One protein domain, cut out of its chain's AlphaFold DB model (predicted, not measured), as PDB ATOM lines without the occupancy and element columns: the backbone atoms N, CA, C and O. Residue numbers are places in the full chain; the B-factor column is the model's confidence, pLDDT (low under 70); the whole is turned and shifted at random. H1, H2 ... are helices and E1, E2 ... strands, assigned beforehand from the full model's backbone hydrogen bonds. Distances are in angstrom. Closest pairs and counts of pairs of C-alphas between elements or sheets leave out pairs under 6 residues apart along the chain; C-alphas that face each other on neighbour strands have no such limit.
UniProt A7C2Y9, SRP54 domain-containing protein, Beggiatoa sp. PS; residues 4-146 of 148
ATOM      1  N   ARG A   4     360.075 106.751 278.185       91.12
ATOM      2  CA  ARG A   4     359.987 105.422 277.578       91.12
ATOM      3  C   ARG A   4     359.227 105.515 276.262       91.12
ATOM      4  O   ARG A   4     358.057 105.879 276.248       91.12
ATOM      5  N   THR A   5     359.899 105.166 275.175       94.69
ATOM      6  CA  THR A   5     359.354 105.132 273.818       94.69
ATOM      7  C   THR A   5     359.300 103.684 273.362       94.69
ATOM      8  O   THR A   5     360.337 103.039 273.210       94.69
ATOM      9  N   VAL A   6     358.091 103.162 273.164       95.69
ATOM     10  CA  VAL A   6     357.891 101.819 272.611       95.69
ATOM     11  C   VAL A   6     357.886 101.912 271.090       95.69
ATOM     12  O   VAL A   6     357.188 102.743 270.504       95.69
ATOM     13  N   MET A   7     358.689 101.064 270.461       96.81
ATOM     14  CA  MET A   7     358.842 100.950 269.020       96.81
ATOM     15  C   MET A   7     358.559  99.499 268.647       96.81
ATOM     16  O   MET A   7     359.157  98.598 269.226       96.81
ATOM     17  N   ILE A   8     357.664  99.248 267.698       95.88
ATOM     18  CA  ILE A   8     357.317  97.882 267.289       95.88
ATOM     19  C   ILE A   8     357.856  97.590 265.893       95.88
ATOM     20  O   ILE A   8     357.696  98.398 264.980       95.88
ATOM     21  N   MET A   9     358.508  96.440 265.728       94.88
ATOM     22  CA  MET A   9     359.039  95.982 264.447       94.88
ATOM     23  C   MET A   9     358.132  94.894 263.880       94.88
ATOM     24  O   MET A   9     358.022  93.807 264.446       94.88
ATOM     25  N   VAL A  10     357.491  95.179 262.750       93.00
ATOM     26  CA  VAL A  10     356.528  94.281 262.103       93.00
ATOM     27  C   VAL A  10     356.999  93.876 260.713       93.00
ATOM     28  O   VAL A  10     357.736  94.599 260.052       93.00
ATOM     29  N   GLY A  11     356.586  92.687 260.284       90.12
ATOM     30  CA  GLY A  11     356.927  92.122 258.982       90.12
ATOM     31  C   GLY A  11     356.827  90.592 258.995       90.12
ATOM     32  O   GLY A  11     356.878  89.995 260.080       90.12
ATOM     33  N   PRO A  12     356.679  89.940 257.826       88.50
ATOM     34  CA  PRO A  12     356.676  88.480 257.707       88.50
ATOM     35  C   PRO A  12     357.912  87.808 258.327       88.50
ATOM     36  O   PRO A  12     358.871  88.469 258.739       88.50
ATOM     37  N   ASP A  13     357.884  86.482 258.440       86.50
ATOM     38  CA  ASP A  13     359.083  85.751 258.852       86.50
ATOM     39  C   ASP A  13     360.187  85.878 257.792       86.50
ATOM     40  O   ASP A  13     359.904  86.074 256.613       86.50
ATOM     41  N   GLY A  14     361.448  85.846 258.219       84.00
ATOM     42  CA  GLY A  14     362.596  85.909 257.310       84.00
ATOM     43  C   GLY A  14     362.921  87.279 256.693       84.00
ATOM     44  O   GLY A  14     364.030  87.443 256.203       84.00
ATOM     45  N   VAL A  15     362.063  88.304 256.799       87.94
ATOM     46  CA  VAL A  15     362.288  89.627 256.150       87.94
ATOM     47  C   VAL A  15     363.429  90.471 256.738       87.94
ATOM     48  O   VAL A  15     363.648  91.603 256.319       87.94
ATOM     49  N   GLY A  16     364.140  89.962 257.746       89.12
ATOM     50  CA  GLY A  16     365.323  90.625 258.300       89.12
ATOM     51  C   GLY A  16     365.066  91.635 259.424       89.12
ATOM     52  O   GLY A  16     365.882  92.527 259.618       89.12
ATOM     53  N   LYS A  17     363.988  91.500 260.212       92.12
ATOM     54  CA  LYS A  17     363.695  92.391 261.362       92.12
ATOM     55  C   LYS A  17     364.837  92.448 262.382       92.12
ATOM     56  O   LYS A  17     365.420  93.507 262.603       92.12
ATOM     57  N   THR A  18     365.213  91.298 262.937       90.38
ATOM     58  CA  THR A  18     366.323  91.184 263.894       90.38
ATOM     59  C   THR A  18     367.657  91.585 263.257       90.38
ATOM     60  O   THR A  18     368.484  92.223 263.903       90.38
ATOM     61  N   THR A  19     367.851  91.283 261.968       90.44
ATOM     62  CA  THR A  19     369.029  91.697 261.184       90.44
ATOM     63  C   THR A  19     369.149  93.218 261.097       90.44
ATOM     64  O   THR A  19     370.226  93.770 261.341       90.44
ATOM     65  N   LEU A  20     368.047  93.905 260.787       92.56
ATOM     66  CA  LEU A  20     367.979  95.361 260.749       92.56
ATOM     67  C   LEU A  20     368.289  95.950 262.127       92.56
ATOM     68  O   LEU A  20     369.109  96.859 262.222       92.56
ATOM     69  N   LEU A  21     367.697  95.399 263.190       93.44
ATOM     70  CA  LEU A  21     367.929  95.865 264.558       93.44
ATOM     71  C   LEU A  21     369.391  95.689 264.995       93.44
ATOM     72  O   LEU A  21     369.979  96.617 265.544       93.44
ATOM     73  N   ALA A  22     369.998  94.534 264.713       92.81
ATOM     74  CA  ALA A  22     371.401  94.264 265.024       92.81
ATOM     75  C   ALA A  22     372.351  95.209 264.271       92.81
ATOM     76  O   ALA A  22     373.289  95.751 264.857       92.81
ATOM     77  N   THR A  23     372.079  95.454 262.986       93.00
ATOM     78  CA  THR A  23     372.878  96.366 262.152       93.00
ATOM     79  C   THR A  23     372.732  97.811 262.618       93.00
ATOM     80  O   THR A  23     373.732  98.503 262.797       93.00
ATOM     81  N   MET A  24     371.500  98.255 262.887       93.25
ATOM     82  CA  MET A  24     371.230  99.578 263.445       93.25
ATOM     83  C   MET A  24     371.965  99.752 264.773       93.25
ATOM     84  O   MET A  24     372.680 100.730 264.943       93.25
ATOM     85  N   TYR A  25     371.853  98.790 265.690       93.44
ATOM     86  CA  TYR A  25     372.536  98.862 266.978       93.44
ATOM     87  C   TYR A  25     374.056  98.973 266.835       93.44
ATOM     88  O   TYR A  25     374.675  99.801 267.504       93.44
ATOM     89  N   HIS A  26     374.658  98.188 265.939       93.19
ATOM     90  CA  HIS A  26     376.088  98.277 265.668       93.19
ATOM     91  C   HIS A  26     376.498  99.669 265.170       93.19
ATOM     92  O   HIS A  26     377.453 100.247 265.687       93.19
ATOM     93  N   GLU A  27     375.766 100.234 264.210       91.31
ATOM     94  CA  GLU A  27     376.059 101.571 263.686       91.31
ATOM     95  C   GLU A  27     375.851 102.663 264.744       91.31
ATOM     96  O   GLU A  27     376.686 103.556 264.878       91.31
ATOM     97  N   LEU A  28     374.815 102.550 265.581       91.00
ATOM     98  CA  LEU A  28     374.600 103.464 266.705       91.00
ATOM     99  C   LEU A  28     375.763 103.423 267.711       91.00
ATOM    100  O   LEU A  28     376.233 104.474 268.140       91.00
ATOM    101  N   LEU A  29     376.292 102.239 268.039       90.69
ATOM    102  CA  LEU A  29     377.467 102.121 268.910       90.69
ATOM    103  C   LEU A  29     378.725 102.746 268.300       90.69
ATOM    104  O   LEU A  29     379.540 103.309 269.029       90.69
ATOM    105  N   ARG A  30     378.903 102.673 266.976       88.81
ATOM    106  CA  ARG A  30     380.035 103.326 266.298       88.81
ATOM    107  C   ARG A  30     379.961 104.847 266.406       88.81
ATOM    108  O   ARG A  30     381.006 105.492 266.494       88.81
ATOM    109  N   LEU A  31     378.751 105.405 266.436       86.62
ATOM    110  CA  LEU A  31     378.536 106.843 266.578       86.62
ATOM    111  C   LEU A  31     378.896 107.372 267.968       86.62
ATOM    112  O   LEU A  31     379.304 108.529 268.034       86.62
ATOM    113  N   ASN A  32     378.858 106.547 269.027       84.19
ATOM    114  CA  ASN A  32     379.180 106.956 270.408       84.19
ATOM    115  C   ASN A  32     380.509 107.722 270.526       84.19
ATOM    116  O   ASN A  32     380.620 108.645 271.324       84.19
ATOM    117  N   ASN A  33     381.514 107.374 269.716       75.12
ATOM    118  CA  ASN A  33     382.828 108.030 269.739       75.12
ATOM    119  C   ASN A  33     382.832 109.437 269.111       75.12
ATOM    120  O   ASN A  33     383.827 110.152 269.198       75.12
ATOM    121  N   SER A  34     381.750 109.813 268.432       80.50
ATOM    122  CA  SER A  34     381.619 111.041 267.639       80.50
ATOM    123  C   SER A  34     380.404 111.897 268.014       80.50
ATOM    124  O   SER A  34     380.307 113.040 267.572       80.50
ATOM    125  N   SER A  35     379.483 111.373 268.828       83.19
ATOM    126  CA  SER A  35     378.270 112.057 269.275       83.19
ATOM    127  C   SER A  35     378.398 112.616 270.693       83.19
ATOM    128  O   SER A  35     379.152 112.125 271.524       83.19
ATOM    129  N   SER A  36     377.598 113.638 271.010       86.31
ATOM    130  CA  SER A  36     377.469 114.189 272.372       86.31
ATOM    131  C   SER A  36     376.570 113.351 273.295       86.31
ATOM    132  O   SER A  36     376.190 113.804 274.378       86.31
ATOM    133  N   PHE A  37     376.154 112.179 272.826       88.88
ATOM    134  CA  PHE A  37     375.276 111.237 273.501       88.88
ATOM    135  C   PHE A  37     375.777 109.820 273.253       88.88
ATOM    136  O   PHE A  37     376.448 109.559 272.254       88.88
ATOM    137  N   GLU A  38     375.434 108.920 274.162       91.25
ATOM    138  CA  GLU A  38     375.867 107.529 274.150       91.25
ATOM    139  C   GLU A  38     374.652 106.610 274.056       91.25
ATOM    140  O   GLU A  38     373.630 106.831 274.710       91.25
ATOM    141  N   PHE A  39     374.785 105.546 273.277       91.06
ATOM    142  CA  PHE A  39     373.867 104.423 273.276       91.06
ATOM    143  C   PHE A  39     374.377 103.317 274.188       91.06
ATOM    144  O   PHE A  39     375.515 102.864 274.050       91.06
ATOM    145  N   ALA A  40     373.498 102.827 275.054       91.31
ATOM    146  CA  ALA A  40     373.704 101.606 275.823       91.31
ATOM    147  C   ALA A  40     372.514 100.666 275.617       91.31
ATOM    148  O   ALA A  40     371.413 101.118 275.327       91.31
ATOM    149  N   ALA A  41     372.705  99.366 275.791       92.56
ATOM    150  CA  ALA A  41     371.608  98.400 275.815       92.56
ATOM    151  C   ALA A  41     371.604  97.662 277.158       92.56
ATOM    152  O   ALA A  41     372.585  97.743 277.899       92.56
ATOM    153  N   SER A  42     370.517  96.953 277.479       91.25
ATOM    154  CA  SER A  42     370.592  95.943 278.545       91.25
ATOM    155  C   SER A  42     371.632  94.876 278.183       91.25
ATOM    156  O   SER A  42     371.918  94.682 277.002       91.25
ATOM    157  N   GLU A  43     372.198  94.191 279.178       90.75
ATOM    158  CA  GLU A  43     373.246  93.182 278.960       90.75
ATOM    159  C   GLU A  43     372.798  92.102 277.961       90.75
ATOM    160  O   GLU A  43     373.468  91.886 276.949       90.75
ATOM    161  N   ASP A  44     371.602  91.540 278.159       88.81
ATOM    162  CA  ASP A  44     371.017  90.540 277.257       88.81
ATOM    163  C   ASP A  44     370.787  91.089 275.841       88.81
ATOM    164  O   ASP A  44     371.094  90.436 274.843       88.81
ATOM    165  N   THR A  45     370.275  92.323 275.727       90.75
ATOM    166  CA  THR A  45     370.050  92.966 274.419       90.75
ATOM    167  C   THR A  45     371.372  93.215 273.702       90.75
ATOM    168  O   THR A  45     371.472  92.975 272.500       90.75
ATOM    169  N   HIS A  46     372.391  93.686 274.422       93.25
ATOM    170  CA  HIS A  46     373.718  93.908 273.868       93.25
ATOM    171  C   HIS A  46     374.304  92.602 273.337       93.25
ATOM    172  O   HIS A  46     374.723  92.555 272.180       93.25
ATOM    173  N   HIS A  47     374.299  91.550 274.160       91.50
ATOM    174  CA  HIS A  47     374.839  90.246 273.802       91.50
ATOM    175  C   HIS A  47     374.165  89.683 272.546       91.50
ATOM    176  O   HIS A  47     374.842  89.386 271.561       91.50
ATOM    177  N   ASP A  48     372.833  89.623 272.541       89.12
ATOM    178  CA  ASP A  48     372.076  89.034 271.439       89.12
ATOM    179  C   ASP A  48     372.262  89.800 270.125       89.12
ATOM    180  O   ASP A  48     372.446  89.187 269.071       89.12
ATOM    181  N   LEU A  49     372.236  91.137 270.164       90.75
ATOM    182  CA  LEU A  49     372.394  91.955 268.961       90.75
ATOM    183  C   LEU A  49     373.837  91.945 268.436       90.75
ATOM    184  O   LEU A  49     374.037  91.957 267.221       90.75
ATOM    185  N   GLN A  50     374.846  91.876 269.312       91.38
ATOM    186  CA  GLN A  50     376.243  91.716 268.891       91.38
ATOM    187  C   GLN A  50     376.499  90.343 268.273       91.38
ATOM    188  O   GLN A  50     377.117  90.257 267.212       91.38
ATOM    189  N   GLU A  51     375.992  89.271 268.883       89.12
ATOM    190  CA  GLU A  51     376.094  87.925 268.313       89.12
ATOM    191  C   GLU A  51     375.354  87.836 266.975       89.12
ATOM    192  O   GLU A  51     375.876  87.266 266.010       89.12
ATOM    193  N   ALA A  52     374.183  88.468 266.868       87.00
ATOM    194  CA  ALA A  52     373.456  88.573 265.612       87.00
ATOM    195  C   ALA A  52     374.285  89.266 264.520       87.00
ATOM    196  O   ALA A  52     374.444  88.738 263.416       87.00
ATOM    197  N   TYR A  53     374.875  90.416 264.846       90.88
ATOM    198  CA  TYR A  53     375.734  91.164 263.934       90.88
ATOM    199  C   TYR A  53     376.993  90.378 263.533       90.88
ATOM    200  O   TYR A  53     377.354  90.307 262.357       90.88
ATOM    201  N   LYS A  54     377.646  89.706 264.483       88.94
ATOM    202  CA  LYS A  54     378.823  88.865 264.227       88.94
ATOM    203  C   LYS A  54     378.516  87.731 263.247       88.94
ATOM    204  O   LYS A  54     379.288  87.500 262.312       88.94
ATOM    205  N   LYS A  55     377.372  87.061 263.394       84.88
ATOM    206  CA  LYS A  55     376.932  86.039 262.432       84.88
ATOM    207  C   LYS A  55     376.709  86.630 261.041       84.88
ATOM    208  O   LYS A  55     377.206  86.064 260.072       84.88
ATOM    209  N   LEU A  56     376.067  87.797 260.949       84.50
ATOM    210  CA  LEU A  56     375.867  88.505 259.678       84.50
ATOM    211  C   LEU A  56     377.195  88.835 258.983       84.50
ATOM    212  O   LEU A  56     377.392  88.510 257.813       84.50
ATOM    213  N   THR A  57     378.146  89.418 259.717       85.00
ATOM    214  CA  THR A  57     379.465  89.776 259.164       85.00
ATOM    215  C   THR A  57     380.267  88.565 258.700       85.00
ATOM    216  O   THR A  57     381.013  88.669 257.727       85.00
ATOM    217  N   THR A  58     380.099  87.415 259.357       81.25
ATOM    218  CA  THR A  58     380.776  86.175 258.965       81.25
ATOM    219  C   THR A  58     380.368  85.759 257.557       81.25
ATOM    220  O   THR A  58     381.244  85.402 256.785       81.25
ATOM    221  N   ILE A  59     379.084  85.873 257.199       77.25
ATOM    222  CA  ILE A  59     378.555  85.514 255.869       77.25
ATOM    223  C   ILE A  59     379.086  86.460 254.800       77.25
ATOM    224  O   ILE A  59     379.588  86.015 253.775       77.25
ATOM    225  N   ILE A  60     378.991  87.771 255.055       78.69
ATOM    226  CA  ILE A  60     379.381  88.808 254.088       78.69
ATOM    227  C   ILE A  60     380.872  88.694 253.748       78.69
ATOM    228  O   ILE A  60     381.293  89.032 252.646       78.69
ATOM    229  N   ARG A  61     381.680  88.207 254.694       81.56
ATOM    230  CA  ARG A  61     383.126  88.029 254.535       81.56
ATOM    231  C   ARG A  61     383.528  86.644 254.028       81.56
ATOM    232  O   ARG A  61     384.727  86.394 253.914       81.56
ATOM    233  N   GLN A  62     382.584  85.740 253.751       76.25
ATOM    234  CA  GLN A  62     382.944  84.429 253.217       76.25
ATOM    235  C   GLN A  62     383.527  84.583 251.804       76.25
ATOM    236  O   GLN A  62     382.877  85.169 250.941       76.25
ATOM    237  N   PRO A  63     384.723  84.027 251.534       76.44
ATOM    238  CA  PRO A  63     385.317  84.065 250.197       76.44
ATOM    239  C   PRO A  63     384.535  83.209 249.187       76.44
ATOM    240  O   PRO A  63     384.575  83.465 247.989       76.44
ATOM    241  N   THR A  64     383.803  82.209 249.679       77.81
ATOM    242  CA  THR A  64     382.915  81.327 248.914       77.81
ATOM    243  C   THR A  64     381.668  81.060 249.740       77.81
ATOM    244  O   THR A  64     381.779  80.732 250.924       77.81
ATOM    245  N   PHE A  65     380.491  81.186 249.121       73.25
ATOM    246  CA  PHE A  65     379.212  80.977 249.797       73.25
ATOM    247  C   PHE A  65     379.140  79.565 250.387       73.25
ATOM    248  O   PHE A  65     379.157  78.572 249.661       73.25
ATOM    249  N   THR A  66     379.054  79.490 251.713       69.75
ATOM    250  CA  THR A  66     378.855  78.245 252.449       69.75
ATOM    251  C   THR A  66     377.526  78.355 253.195       69.75
ATOM    252  O   THR A  66     377.363  79.303 253.962       69.75
ATOM    253  N   PRO A  67     376.568  77.426 253.013       66.19
ATOM    254  CA  PRO A  67     375.291  77.474 253.718       66.19
ATOM    255  C   PRO A  67     375.504  77.507 255.236       66.19
ATOM    256  O   PRO A  67     376.045  76.574 255.823       66.19
ATOM    257  N   THR A  68     375.079  78.588 255.881       62.91
ATOM    258  CA  THR A  68     375.292  78.836 257.317       62.91
ATOM    259  C   THR A  68     374.118  78.404 258.201       62.91
ATOM    260  O   THR A  68     374.163  78.595 259.414       62.91
ATOM    261  N   GLY A  69     373.054  77.842 257.615       64.31
ATOM    262  CA  GLY A  69     371.787  77.602 258.314       64.31
ATOM    263  C   GLY A  69     371.074  78.905 258.722       64.31
ATOM    264  O   GLY A  69     371.482  79.988 258.292       64.31
ATOM    265  N   PRO A  70     370.000  78.829 259.534       58.59
ATOM    266  CA  PRO A  70     369.312  80.006 260.059       58.59
ATOM    267  C   PRO A  70     370.244  80.803 260.981       58.59
ATOM    268  O   PRO A  70     370.662  80.353 262.046       58.59
ATOM    269  N   LEU A  71     370.586  82.001 260.522       58.91
ATOM    270  CA  LEU A  71     371.631  82.860 261.082       58.91
ATOM    271  C   LEU A  71     371.218  83.466 262.415       58.91
ATOM    272  O   LEU A  71     371.962  83.462 263.395       58.91
ATOM    273  N   LEU A  72     369.985  83.946 262.431       63.44
ATOM    274  CA  LEU A  72     369.266  84.392 263.601       63.44
ATOM    275  C   LEU A  72     368.106  83.422 263.743       63.44
ATOM    276  O   LEU A  72     367.413  83.141 262.763       63.44
ATOM    277  N   LYS A  73     367.913  82.874 264.944       62.06
ATOM    278  CA  LYS A  73     366.649  82.196 265.222       62.06
ATOM    279  C   LYS A  73     365.557  83.245 265.014       62.06
ATOM    280  O   LYS A  73     365.696  84.348 265.539       62.06
ATOM    281  N   GLY A  74     364.532  82.921 264.228       65.00
ATOM    282  CA  GLY A  74     363.350  83.772 264.147       65.00
ATOM    283  C   GLY A  74     362.847  84.070 265.559       65.00
ATOM    284  O   GLY A  74     362.945  83.218 266.449       65.00
ATOM    285  N   THR A  75     362.375  85.290 265.785       74.94
ATOM    286  CA  THR A  75     361.836  85.698 267.082       74.94
ATOM    287  C   THR A  75     360.654  84.795 267.434       74.94
ATOM    288  O   THR A  75     359.678  84.740 266.688       74.94
ATOM    289  N   ALA A  76     360.748  84.067 268.549       77.25
ATOM    290  CA  ALA A  76     359.625  83.321 269.107       77.25
ATOM    291  C   ALA A  76     358.784  84.286 269.954       77.25
ATOM    292  O   ALA A  76     359.257  84.777 270.977       77.25
ATOM    293  N   GLY A  77     357.568  84.591 269.504       86.50
ATOM    294  CA  GLY A  77     356.675  85.548 270.161       86.50
ATOM    295  C   GLY A  77     357.158  86.997 270.072       86.50
ATOM    296  O   GLY A  77     357.417  87.508 268.984       86.50
ATOM    297  N   ILE A  78     357.242  87.690 271.206       90.75
ATOM    298  CA  ILE A  78     357.610  89.110 271.288       90.75
ATOM    299  C   ILE A  78     358.836  89.251 272.179       90.75
ATOM    300  O   ILE A  78     358.792  88.891 273.352       90.75
ATOM    301  N   ILE A  79     359.919  89.816 271.645       91.50
ATOM    302  CA  ILE A  79     361.131  90.090 272.421       91.50
ATOM    303  C   ILE A  79     361.309  91.601 272.555       91.50
ATOM    304  O   ILE A  79     361.433  92.320 271.564       91.50
ATOM    305  N   GLU A  80     361.354  92.089 273.794       94.00
ATOM    306  CA  GLU A  80     361.702  93.479 274.089       94.00
ATOM    307  C   GLU A  80     363.221  93.661 274.106       94.00
ATOM    308  O   GLU A  80     363.942  93.025 274.874       94.00
ATOM    309  N   ARG A  81     363.712  94.568 273.264       93.56
ATOM    310  CA  ARG A  81     365.119  94.954 273.164       93.56
ATOM    311  C   ARG A  81     365.268  96.379 273.678       93.56
ATOM    312  O   ARG A  81     364.809  97.327 273.039       93.56
ATOM    313  N   GLN A  82     365.871  96.522 274.853       94.25
ATOM    314  CA  GLN A  82     365.977  97.811 275.530       94.25
ATOM    315  C   GLN A  82     367.271  98.536 275.158       94.25
ATOM    316  O   GLN A  82     368.372  98.007 275.327       94.25
ATOM    317  N   LEU A  83     367.119  99.778 274.706       93.88
ATOM    318  CA  LEU A  83     368.175 100.690 274.291       93.88
ATOM    319  C   LEU A  83     368.020 102.014 275.041       93.88
ATOM    320  O   LEU A  83     366.958 102.616 275.066       93.88
ATOM    321  N   ASN A  84     369.091 102.497 275.644       94.00
ATOM    322  CA  ASN A  84     369.129 103.740 276.396       94.00
ATOM    323  C   ASN A  84     369.935 104.778 275.624       94.00
ATOM    324  O   ASN A  84     371.008 104.460 275.110       94.00
ATOM    325  N   ILE A  85     369.454 106.022 275.618       92.12
ATOM    326  CA  ILE A  85     370.246 107.178 275.191       92.12
ATOM    327  C   ILE A  85     370.658 107.951 276.436       92.12
ATOM    328  O   ILE A  85     369.815 108.378 277.237       92.12
ATOM    329  N   LEU A  86     371.966 108.122 276.590       92.62
ATOM    330  CA  LEU A  86     372.581 108.819 277.700       92.62
ATOM    331  C   LEU A  86     373.174 110.141 277.214       92.62
ATOM    332  O   LEU A  86     373.884 110.185 276.214       92.62
ATOM    333  N   PHE A  87     372.926 111.216 277.955       91.19
ATOM    334  CA  PHE A  87     373.596 112.499 277.769       91.19
ATOM    335  C   PHE A  87     374.476 112.754 278.985       91.19
ATOM    336  O   PHE A  87     373.978 112.822 280.109       91.19
ATOM    337  N   LYS A  88     375.792 112.882 278.772       88.06
ATOM    338  CA  LYS A  88     376.781 113.050 279.856       88.06
ATOM    339  C   LYS A  88     376.641 111.965 280.944       88.06
ATOM    340  O   LYS A  88     376.600 112.276 282.132       88.06
ATOM    341  N   GLY A  89     376.481 110.706 280.527       86.38
ATOM    342  CA  GLY A  89     376.310 109.553 281.420       86.38
ATOM    343  C   GLY A  89     374.943 109.439 282.113       86.38
ATOM    344  O   GLY A  89     374.709 108.481 282.847       86.38
ATOM    345  N   LYS A  90     374.012 110.373 281.886       89.75
ATOM    346  CA  LYS A  90     372.661 110.315 282.453       89.75
ATOM    347  C   LYS A  90     371.669 109.791 281.420       89.75
ATOM    348  O   LYS A  90     371.561 110.351 280.333       89.75
ATOM    349  N   LYS A  91     370.914 108.746 281.772       90.88
ATOM    350  CA  LYS A  91     369.816 108.217 280.949       90.88
ATOM    351  C   LYS A  91     368.725 109.276 280.783       90.88
ATOM    352  O   LYS A  91     368.088 109.662 281.763       90.88
ATOM    353  N   GLU A  92     368.495 109.698 279.545       90.75
ATOM    354  CA  GLU A  92     367.443 110.660 279.190       90.75
ATOM    355  C   GLU A  92     366.295 109.979 278.436       90.75
ATOM    356  O   GLU A  92     365.126 110.275 278.694       90.75
ATOM    357  N   LEU A  93     366.608 109.014 277.561       92.06
ATOM    358  CA  LEU A  93     365.608 108.271 276.790       92.06
ATOM    359  C   LEU A  93     365.760 106.766 276.978       92.06
ATOM    360  O   LEU A  93     366.868 106.239 277.102       92.06
ATOM    361  N   ASP A  94     364.614 106.092 276.979       93.69
ATOM    362  CA  ASP A  94     364.492 104.643 277.049       93.69
ATOM    363  C   ASP A  94     363.710 104.159 275.829       93.69
ATOM    364  O   ASP A  94     362.511 104.401 275.714       93.69
ATOM    365  N   LEU A  95     364.396 103.536 274.884       94.44
ATOM    366  CA  LEU A  95     363.826 103.007 273.658       94.44
ATOM    367  C   LEU A  95     363.622 101.506 273.827       94.44
ATOM    368  O   LEU A  95     364.566 100.767 274.106       94.44
ATOM    369  N   VAL A  96     362.396 101.042 273.632       95.56
ATOM    370  CA  VAL A  96     362.066  99.619 273.702       95.56
ATOM    371  C   VAL A  96     361.632  99.162 272.327       95.56
ATOM    372  O   VAL A  96     360.542  99.505 271.880       95.56
ATOM    373  N   PHE A  97     362.493  98.393 271.669       95.38
ATOM    374  CA  PHE A  97     362.199  97.779 270.383       95.38
ATOM    375  C   PHE A  97     361.556  96.419 270.625       95.38
ATOM    376  O   PHE A  97     362.201  95.491 271.102       95.38
ATOM    377  N   CYS A  98     360.274  96.302 270.309       95.19
ATOM    378  CA  CYS A  98     359.563  95.037 270.290       95.19
ATOM    379  C   CYS A  98     359.843  94.353 268.946       95.19
ATOM    380  O   CYS A  98     359.236  94.703 267.931       95.19
ATOM    381  N   ASP A  99     360.783  93.408 268.943       92.06
ATOM    382  CA  ASP A  99     361.023  92.502 267.821       92.06
ATOM    383  C   ASP A  99     359.955  91.404 267.866       92.06
ATOM    384  O   ASP A  99     359.889  90.628 268.822       92.06
ATOM    385  N   ILE A 100     359.060  91.404 266.879       91.31
ATOM    386  CA  ILE A 100     357.873  90.547 266.849       91.31
ATOM    387  C   ILE A 100     358.118  89.336 265.947       91.31
ATOM    388  O   ILE A 100     358.713  89.453 264.874       91.31
ATOM    389  N   ALA A 101     357.596  88.174 266.328       87.88
ATOM    390  CA  ALA A 101     357.563  86.986 265.489       87.88
ATOM    391  C   ALA A 101     356.949  87.275 264.115       87.88
ATOM    392  O   ALA A 101     355.958  88.000 263.964       87.88
ATOM    393  N   GLY A 102     357.542  86.676 263.082       84.31
ATOM    394  CA  GLY A 102     356.993  86.739 261.737       84.31
ATOM    395  C   GLY A 102     355.568  86.194 261.689       84.31
ATOM    396  O   GLY A 102     355.271  85.153 262.262       84.31
ATOM    397  N   GLY A 103     354.675  86.908 261.005       79.31
ATOM    398  CA  GLY A 103     353.292  86.461 260.819       79.31
ATOM    399  C   GLY A 103     352.329  86.801 261.959       79.31
ATOM    400  O   GLY A 103     351.128  86.712 261.728       79.31
ATOM    401  N   LEU A 104     352.797  87.302 263.114       85.50
ATOM    402  CA  LEU A 104     351.903  87.690 264.218       85.50
ATOM    403  C   LEU A 104     350.918  88.803 263.821       85.50
ATOM    404  O   LEU A 104     349.770  88.802 264.245       85.50
ATOM    405  N   ILE A 105     351.321  89.687 262.902       84.94
ATOM    406  CA  ILE A 105     350.442  90.714 262.314       84.94
ATOM    407  C   ILE A 105     349.246  90.127 261.537       84.94
ATOM    408  O   ILE A 105     348.247  90.808 261.332       84.94
ATOM    409  N   ARG A 106     349.354  88.874 261.077       84.06
ATOM    410  CA  ARG A 106     348.294  88.137 260.372       84.06
ATOM    411  C   ARG A 106     347.657  87.055 261.248       84.06
ATOM    412  O   ARG A 106     346.800  86.328 260.751       84.06
ATOM    413  N   ALA A 107     348.102  86.905 262.494       84.06
ATOM    414  CA  ALA A 107     347.611  85.863 263.377       84.06
ATOM    415  C   ALA A 107     346.153  86.119 263.766       84.06
ATOM    416  O   ALA A 107     345.679  87.256 263.793       84.06
ATOM    417  N   ASP A 108     345.431  85.041 264.054       87.44
ATOM    418  CA  ASP A 108     344.075  85.142 264.566       87.44
ATOM    419  C   ASP A 108     344.061  85.544 266.051       87.44
ATOM    420  O   ASP A 108     345.063  85.451 266.762       87.44
ATOM    421  N   LYS A 109     342.889  85.973 266.534       88.12
ATOM    422  CA  LYS A 109     342.728  86.462 267.912       88.12
ATOM    423  C   LYS A 109     342.970  85.408 268.997       88.12
ATOM    424  O   LYS A 109     343.124  85.780 270.156       88.12
ATOM    425  N   ASN A 110     342.960  84.123 268.644       88.88
ATOM    426  CA  ASN A 110     343.212  83.012 269.558       88.88
ATOM    427  C   ASN A 110     344.699  82.629 269.605       88.88
ATOM    428  O   ASN A 110     345.061  81.740 270.376       88.88
ATOM    429  N   HIS A 111     345.562  83.270 268.805       88.38
ATOM    430  CA  HIS A 111     347.001  83.055 268.892       88.38
ATOM    431  C   HIS A 111     347.505  83.435 270.299       88.38
ATOM    432  O   HIS A 111     347.125  84.496 270.800       88.38
ATOM    433  N   PRO A 112     348.383  82.627 270.930       87.44
ATOM    434  CA  PRO A 112     348.844  82.856 272.303       87.44
ATOM    435  C   PRO A 112     349.376  84.274 272.547       87.44
ATOM    436  O   PRO A 112     349.043  84.896 273.550       87.44
ATOM    437  N   ASP A 113     350.125  84.808 271.581       89.00
ATOM    438  CA  ASP A 113     350.766  86.127 271.684       89.00
ATOM    439  C   ASP A 113     349.892  87.293 271.173       89.00
ATOM    440  O   ASP A 113     350.360  88.429 271.083       89.00
ATOM    441  N   TRP A 114     348.631  87.052 270.788       90.00
ATOM    442  CA  TRP A 114     347.773  88.079 270.175       90.00
ATOM    443  C   TRP A 114     347.447  89.239 271.123       90.00
ATOM    444  O   TRP A 114     347.432  90.405 270.715       90.00
ATOM    445  N   ALA A 115     347.166  88.927 272.391       91.62
ATOM    446  CA  ALA A 115     346.850  89.936 273.398       91.62
ATOM    447  C   ALA A 115     348.056  90.849 273.655       91.62
ATOM    448  O   ALA A 115     347.927  92.073 273.589       91.62
ATOM    449  N   ASP A 116     349.232  90.250 273.848       92.06
ATOM    450  CA  ASP A 116     350.483  90.970 274.078       92.06
ATOM    451  C   ASP A 116     350.866  91.815 272.859       92.06
ATOM    452  O   ASP A 116     351.243  92.979 273.003       92.06
ATOM    453  N   PHE A 117     350.692  91.283 271.644       92.56
ATOM    454  CA  PHE A 117     350.919  92.031 270.407       92.56
ATOM    455  C   PHE A 117     350.061  93.291 270.326       92.56
ATOM    456  O   PHE A 117     350.601  94.375 270.102       92.56
ATOM    457  N   ASN A 118     348.746  93.173 270.539       92.38
ATOM    458  CA  ASN A 118     347.856  94.335 270.499       92.38
ATOM    459  C   ASN A 118     348.196  95.348 271.584       92.38
ATOM    460  O   ASN A 118     348.220  96.543 271.308       92.38
ATOM    461  N   GLN A 119     348.528  94.883 272.789       94.19
ATOM    462  CA  GLN A 119     348.953  95.776 273.856       94.19
ATOM    463  C   GLN A 119     350.213  96.561 273.460       94.19
ATOM    464  O   GLN A 119     350.282  97.772 273.678       94.19
ATOM    465  N   LYS A 120     351.216  95.907 272.858       93.50
ATOM    466  CA  LYS A 120     352.418  96.597 272.364       93.50
ATOM    467  C   LYS A 120     352.114  97.542 271.216       93.50
ATOM    468  O   LYS A 120     352.702  98.618 271.165       93.50
ATOM    469  N   LEU A 121     351.203  97.162 270.328       92.75
ATOM    470  CA  LEU A 121     350.777  97.993 269.212       92.75
ATOM    471  C   LEU A 121     350.090  99.279 269.696       92.75
ATOM    472  O   LEU A 121     350.405 100.351 269.193       92.75
ATOM    473  N   GLU A 122     349.217  99.194 270.703       93.88
ATOM    474  CA  GLU A 122     348.559 100.356 271.320       93.88
ATOM    475  C   GLU A 122     349.544 101.275 272.059       93.88
ATOM    476  O   GLU A 122     349.359 102.490 272.100       93.88
ATOM    477  N   GLN A 123     350.603 100.705 272.641       94.50
ATOM    478  CA  GLN A 123     351.654 101.455 273.336       94.50
ATOM    479  C   GLN A 123     352.696 102.063 272.387       94.50
ATOM    480  O   GLN A 123     353.467 102.931 272.807       94.50
ATOM    481  N   ALA A 124     352.778 101.583 271.146       95.31
ATOM    482  CA  ALA A 124     353.835 101.957 270.223       95.31
ATOM    483  C   ALA A 124     353.690 103.415 269.769       95.31
ATOM    484  O   ALA A 124     352.688 103.810 269.180       95.31
ATOM    485  N   LEU A 125     354.746 104.204 269.973       96.38
ATOM    486  CA  LEU A 125     354.876 105.528 269.355       96.38
ATOM    487  C   LEU A 125     355.390 105.427 267.917       96.38
ATOM    488  O   LEU A 125     355.137 106.313 267.104       96.38
ATOM    489  N   VAL A 126     356.149 104.371 267.616       95.69
ATOM    490  CA  VAL A 126     356.759 104.149 266.304       95.69
ATOM    491  C   VAL A 126     356.490 102.721 265.854       95.69
ATOM    492  O   VAL A 126     356.753 101.769 266.588       95.69
ATOM    493  N   ILE A 127     356.016 102.576 264.620       95.12
ATOM    494  CA  ILE A 127     355.854 101.287 263.946       95.12
ATOM    495  C   ILE A 127     356.886 101.222 262.820       95.12
ATOM    496  O   ILE A 127     356.859 102.032 261.895       95.12
ATOM    497  N   ILE A 128     357.796 100.256 262.899       95.25
ATOM    498  CA  ILE A 128     358.811  99.980 261.885       95.25
ATOM    499  C   ILE A 128     358.335  98.776 261.077       95.25
ATOM    500  O   ILE A 128     358.389  97.639 261.546       95.25
ATOM    501  N   ASN A 129     357.861  99.025 259.859       92.50
ATOM    502  CA  ASN A 129     357.511  97.962 258.924       92.50
ATOM    503  C   ASN A 129     358.750  97.547 258.124       92.50
ATOM    504  O   ASN A 129     359.305  98.354 257.377       92.50
ATOM    505  N   VAL A 130     359.188  96.304 258.295       92.12
ATOM    506  CA  VAL A 130     360.368  95.755 257.625       92.12
ATOM    507  C   VAL A 130     359.921  94.925 256.435       92.12
ATOM    508  O   VAL A 130     359.127  93.992 256.567       92.12
ATOM    509  N   ILE A 131     360.450  95.282 255.271       89.25
ATOM    510  CA  ILE A 131     360.064  94.709 253.990       89.25
ATOM    511  C   ILE A 131     361.312  94.159 253.313       89.25
ATOM    512  O   ILE A 131     362.319  94.860 253.198       89.25
ATOM    513  N   ASP A 132     361.224  92.918 252.842       87.44
ATOM    514  CA  ASP A 132     362.253  92.333 251.994       87.44
ATOM    515  C   ASP A 132     362.105  92.867 250.565       87.44
ATOM    516  O   ASP A 132     361.194  92.496 249.821       87.44
ATOM    517  N   GLY A 133     363.002  93.780 250.194       85.12
ATOM    518  CA  GLY A 133     363.021  94.367 248.859       85.12
ATOM    519  C   GLY A 133     363.338  93.355 247.757       85.12
ATOM    520  O   GLY A 133     362.865  93.537 246.639       85.12
ATOM    521  N   SER A 134     364.090  92.288 248.051       82.56
ATOM    522  CA  SER A 134     364.413  91.261 247.053       82.56
ATOM    523  C   SER A 134     363.169  90.461 246.672       82.56
ATOM    524  O   SER A 134     362.828  90.399 245.493       82.56
ATOM    525  N   ALA A 135     362.398  90.017 247.668       81.56
ATOM    526  CA  ALA A 135     361.118  89.344 247.461       81.56
ATOM    527  C   ALA A 135     360.094  90.217 246.705       81.56
ATOM    528  O   ALA A 135     359.301  89.710 245.915       81.56
ATOM    529  N   LEU A 136     360.111  91.542 246.909       79.12
ATOM    530  CA  LEU A 136     359.252  92.460 246.150       79.12
ATOM    531  C   LEU A 136     359.650  92.581 244.672       79.12
ATOM    532  O   LEU A 136     358.774  92.742 243.824       79.12
ATOM    533  N   ILE A 137     360.951  92.555 244.375       78.38
ATOM    534  CA  ILE A 137     361.482  92.708 243.014       78.38
ATOM    535  C   ILE A 137     361.337  91.407 242.220       78.38
ATOM    536  O   ILE A 137     361.012  91.459 241.036       78.38
ATOM    537  N   GLU A 138     361.551  90.258 242.863       69.44
ATOM    538  CA  GLU A 138     361.388  88.939 242.240       69.44
ATOM    539  C   GLU A 138     359.930  88.665 241.839       69.44
ATOM    540  O   GLU A 138     359.681  87.929 240.886       69.44
ATOM    541  N   GLY A 139     358.979  89.352 242.482       55.38
ATOM    542  CA  GLY A 139     357.555  89.205 242.231       55.38
ATOM    543  C   GLY A 139     357.020  87.960 242.926       55.38
ATOM    544  O   GLY A 139     357.444  86.841 242.669       55.38
ATOM    545  N   ASP A 140     356.055  88.153 243.819       54.84
ATOM    546  CA  ASP A 140     355.421  87.041 244.520       54.84
ATOM    547  C   ASP A 140     354.589  86.206 243.527       54.84
ATOM    548  O   ASP A 140     353.547  86.660 243.035       54.84
ATOM    549  N   GLU A 141     355.027  84.980 243.215       54.03
ATOM    550  CA  GLU A 141     354.270  84.051 242.362       54.03
ATOM    551  C   GLU A 141     352.843  83.824 242.905       54.03
ATOM    552  O   GLU A 141     351.908  83.620 242.124       54.03
ATOM    553  N   LEU A 142     352.609  83.974 244.217       52.31
ATOM    554  CA  LEU A 142     351.276  83.887 244.830       52.31
ATOM    555  C   LEU A 142     350.322  85.025 244.420       52.31
ATOM    556  O   LEU A 142     349.114  84.799 244.311       52.31
ATOM    557  N   LEU A 143     350.830  86.228 244.129       50.34
ATOM    558  CA  LEU A 143     350.017  87.339 243.605       50.34
ATOM    559  C   LEU A 143     349.701  87.174 242.112       50.34
ATOM    560  O   LEU A 143     348.746  87.768 241.607       50.34
ATOM    561  N   SER A 144     350.470  86.350 241.399       49.31
ATOM    562  CA  SER A 144     350.193  86.018 239.998       49.31
ATOM    563  C   SER A 144     349.058  84.990 239.845       49.31
ATOM    564  O   SER A 144     348.346  85.000 238.840       49.31
ATOM    565  N   LEU A 145     348.818  84.163 240.871       47.19
ATOM    566  CA  LEU A 145     347.798  83.106 240.875       47.19
ATOM    567  C   LEU A 145     346.375  83.596 241.190       47.19
ATOM    568  O   LEU A 145     345.416  82.870 240.947       47.19
ATOM    569  N   THR A 146     346.209  84.829 241.680       47.75
ATOM    570  CA  THR A 146     344.888  85.445 241.935       47.75
ATOM    571  C   THR A 146     344.304  86.171 240.718       47.75
ATOM    572  O   THR A 146     343.207  86.722 240.794       47.75
TER     573      THR A 146
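Overview. This is residues 4 to 146 of the 148 residues of the protein "SRP54 domain-containing protein" of Beggiatoa sp. PS (UniProt A7C2Y9). A strongly twisted sheet of five strands makes the core, with helix H1 covering one face and H3 the other; H2 crosses H1 on the first face and runs on past the sheet. The loop of residues 60 to 66, which includes the last residue of H2, sticks out, and so does a tail of residues 136 to 146, made of the end of H4, H5 and the residues around them. The printed part has 143 residues with five named helices and five named strands, in the order E1, H1, E2, H2, E3, E4, H3, E5, H4, H5. The sheet is mixed, in the order E2, E3, E4, E1, E5, and the class is mixed, helices and strands. The whole is flat, spanning 57 by 45 by 24 A, and only just compact, close to loose, with a radius of gyration of the C-alphas of 17.0 A.

Along the chain. In the sheet, E2 is residues 38 to 41, E3 is residues 78 to 87 and 29.1 A long, and E4 is residues 90 to 100 and 29.2 A long. E1, residues 4 to 10, measures 19.4 A and begins at C-alpha 4, (359.987, 105.422, 277.578). E5 is residues 124 to 129, 12.5 A. H1, residues 17 to 31, measures 21.4 A. H2, residues 43 to 60, is the longest helix at 26.0 A and ends at C-alpha 60, (379.381, 88.808, 254.088). H3 is residues 114 to 123, 14.3 A. H4 is residues 133 to 138, and H5 is residues 141 to 144, ending at C-alpha 144, (350.193, 86.018, 239.998).

Arrangement. E2 and E5 are the edge strands of the sheet. E3 and E4 form a hairpin, antiparallel at 160 degrees, with N 83 and O 95 2.8 A apart, within hydrogen-bond range. E2 and E3 are antiparallel at 154 degrees, with N 84 to O 40 at 2.7 A. E4 and E1 are parallel at 24 degrees, with N 7 to O 96 at 2.8 A, and E1 and E5 are parallel at 26 degrees, with N 128 to O 8 at 2.8 A. H1 is on the sheet at a height of 7.8 A, over E4 and along it at 7 degrees on the local plane; it is only just not over E2, where 2 of its C-alphas fall. H2 is on the same face at a height of 7.6 A, over none of the strands; its closest C-alpha pair with E3 is Thr 45 and Arg 81, 5.5 A. H2 touches H1 with residues 49 to 56 alone, about perpendicular at 80 degrees, the closest C-alphas being Ala 22 and Leu 49, 4.7 A apart. H3 is on the opposite face at a height of 9.1 A, over E4 and only just over E1, where 3 of its C-alphas fall; it runs slantwise to E4 at 38 degrees on the local plane. Helices on both faces give three layers. E1, H1, E2 and E4, H3, E5 are split strand-helix-strand units, two strands running the same way with other strands between them, each with a right-handed crossover. H4 and H5 are not on the sheet and are apart from each other. Every O i to N i+4 pair is within hydrogen-bond range in H1, H2, H3 and H4; H5 is too short for one.

Size, cuts and confidence. The C-alphas farthest apart are those of Lys 88 and Leu 145, 57.1 A. The printed part has no cut. The links from H2 to E3, 17 residues, and from E4 to H3, 13 residues, are long. The mean pLDDT of the printed part is 85.2; residues 66 to 74 and 138 to 146 are under 70.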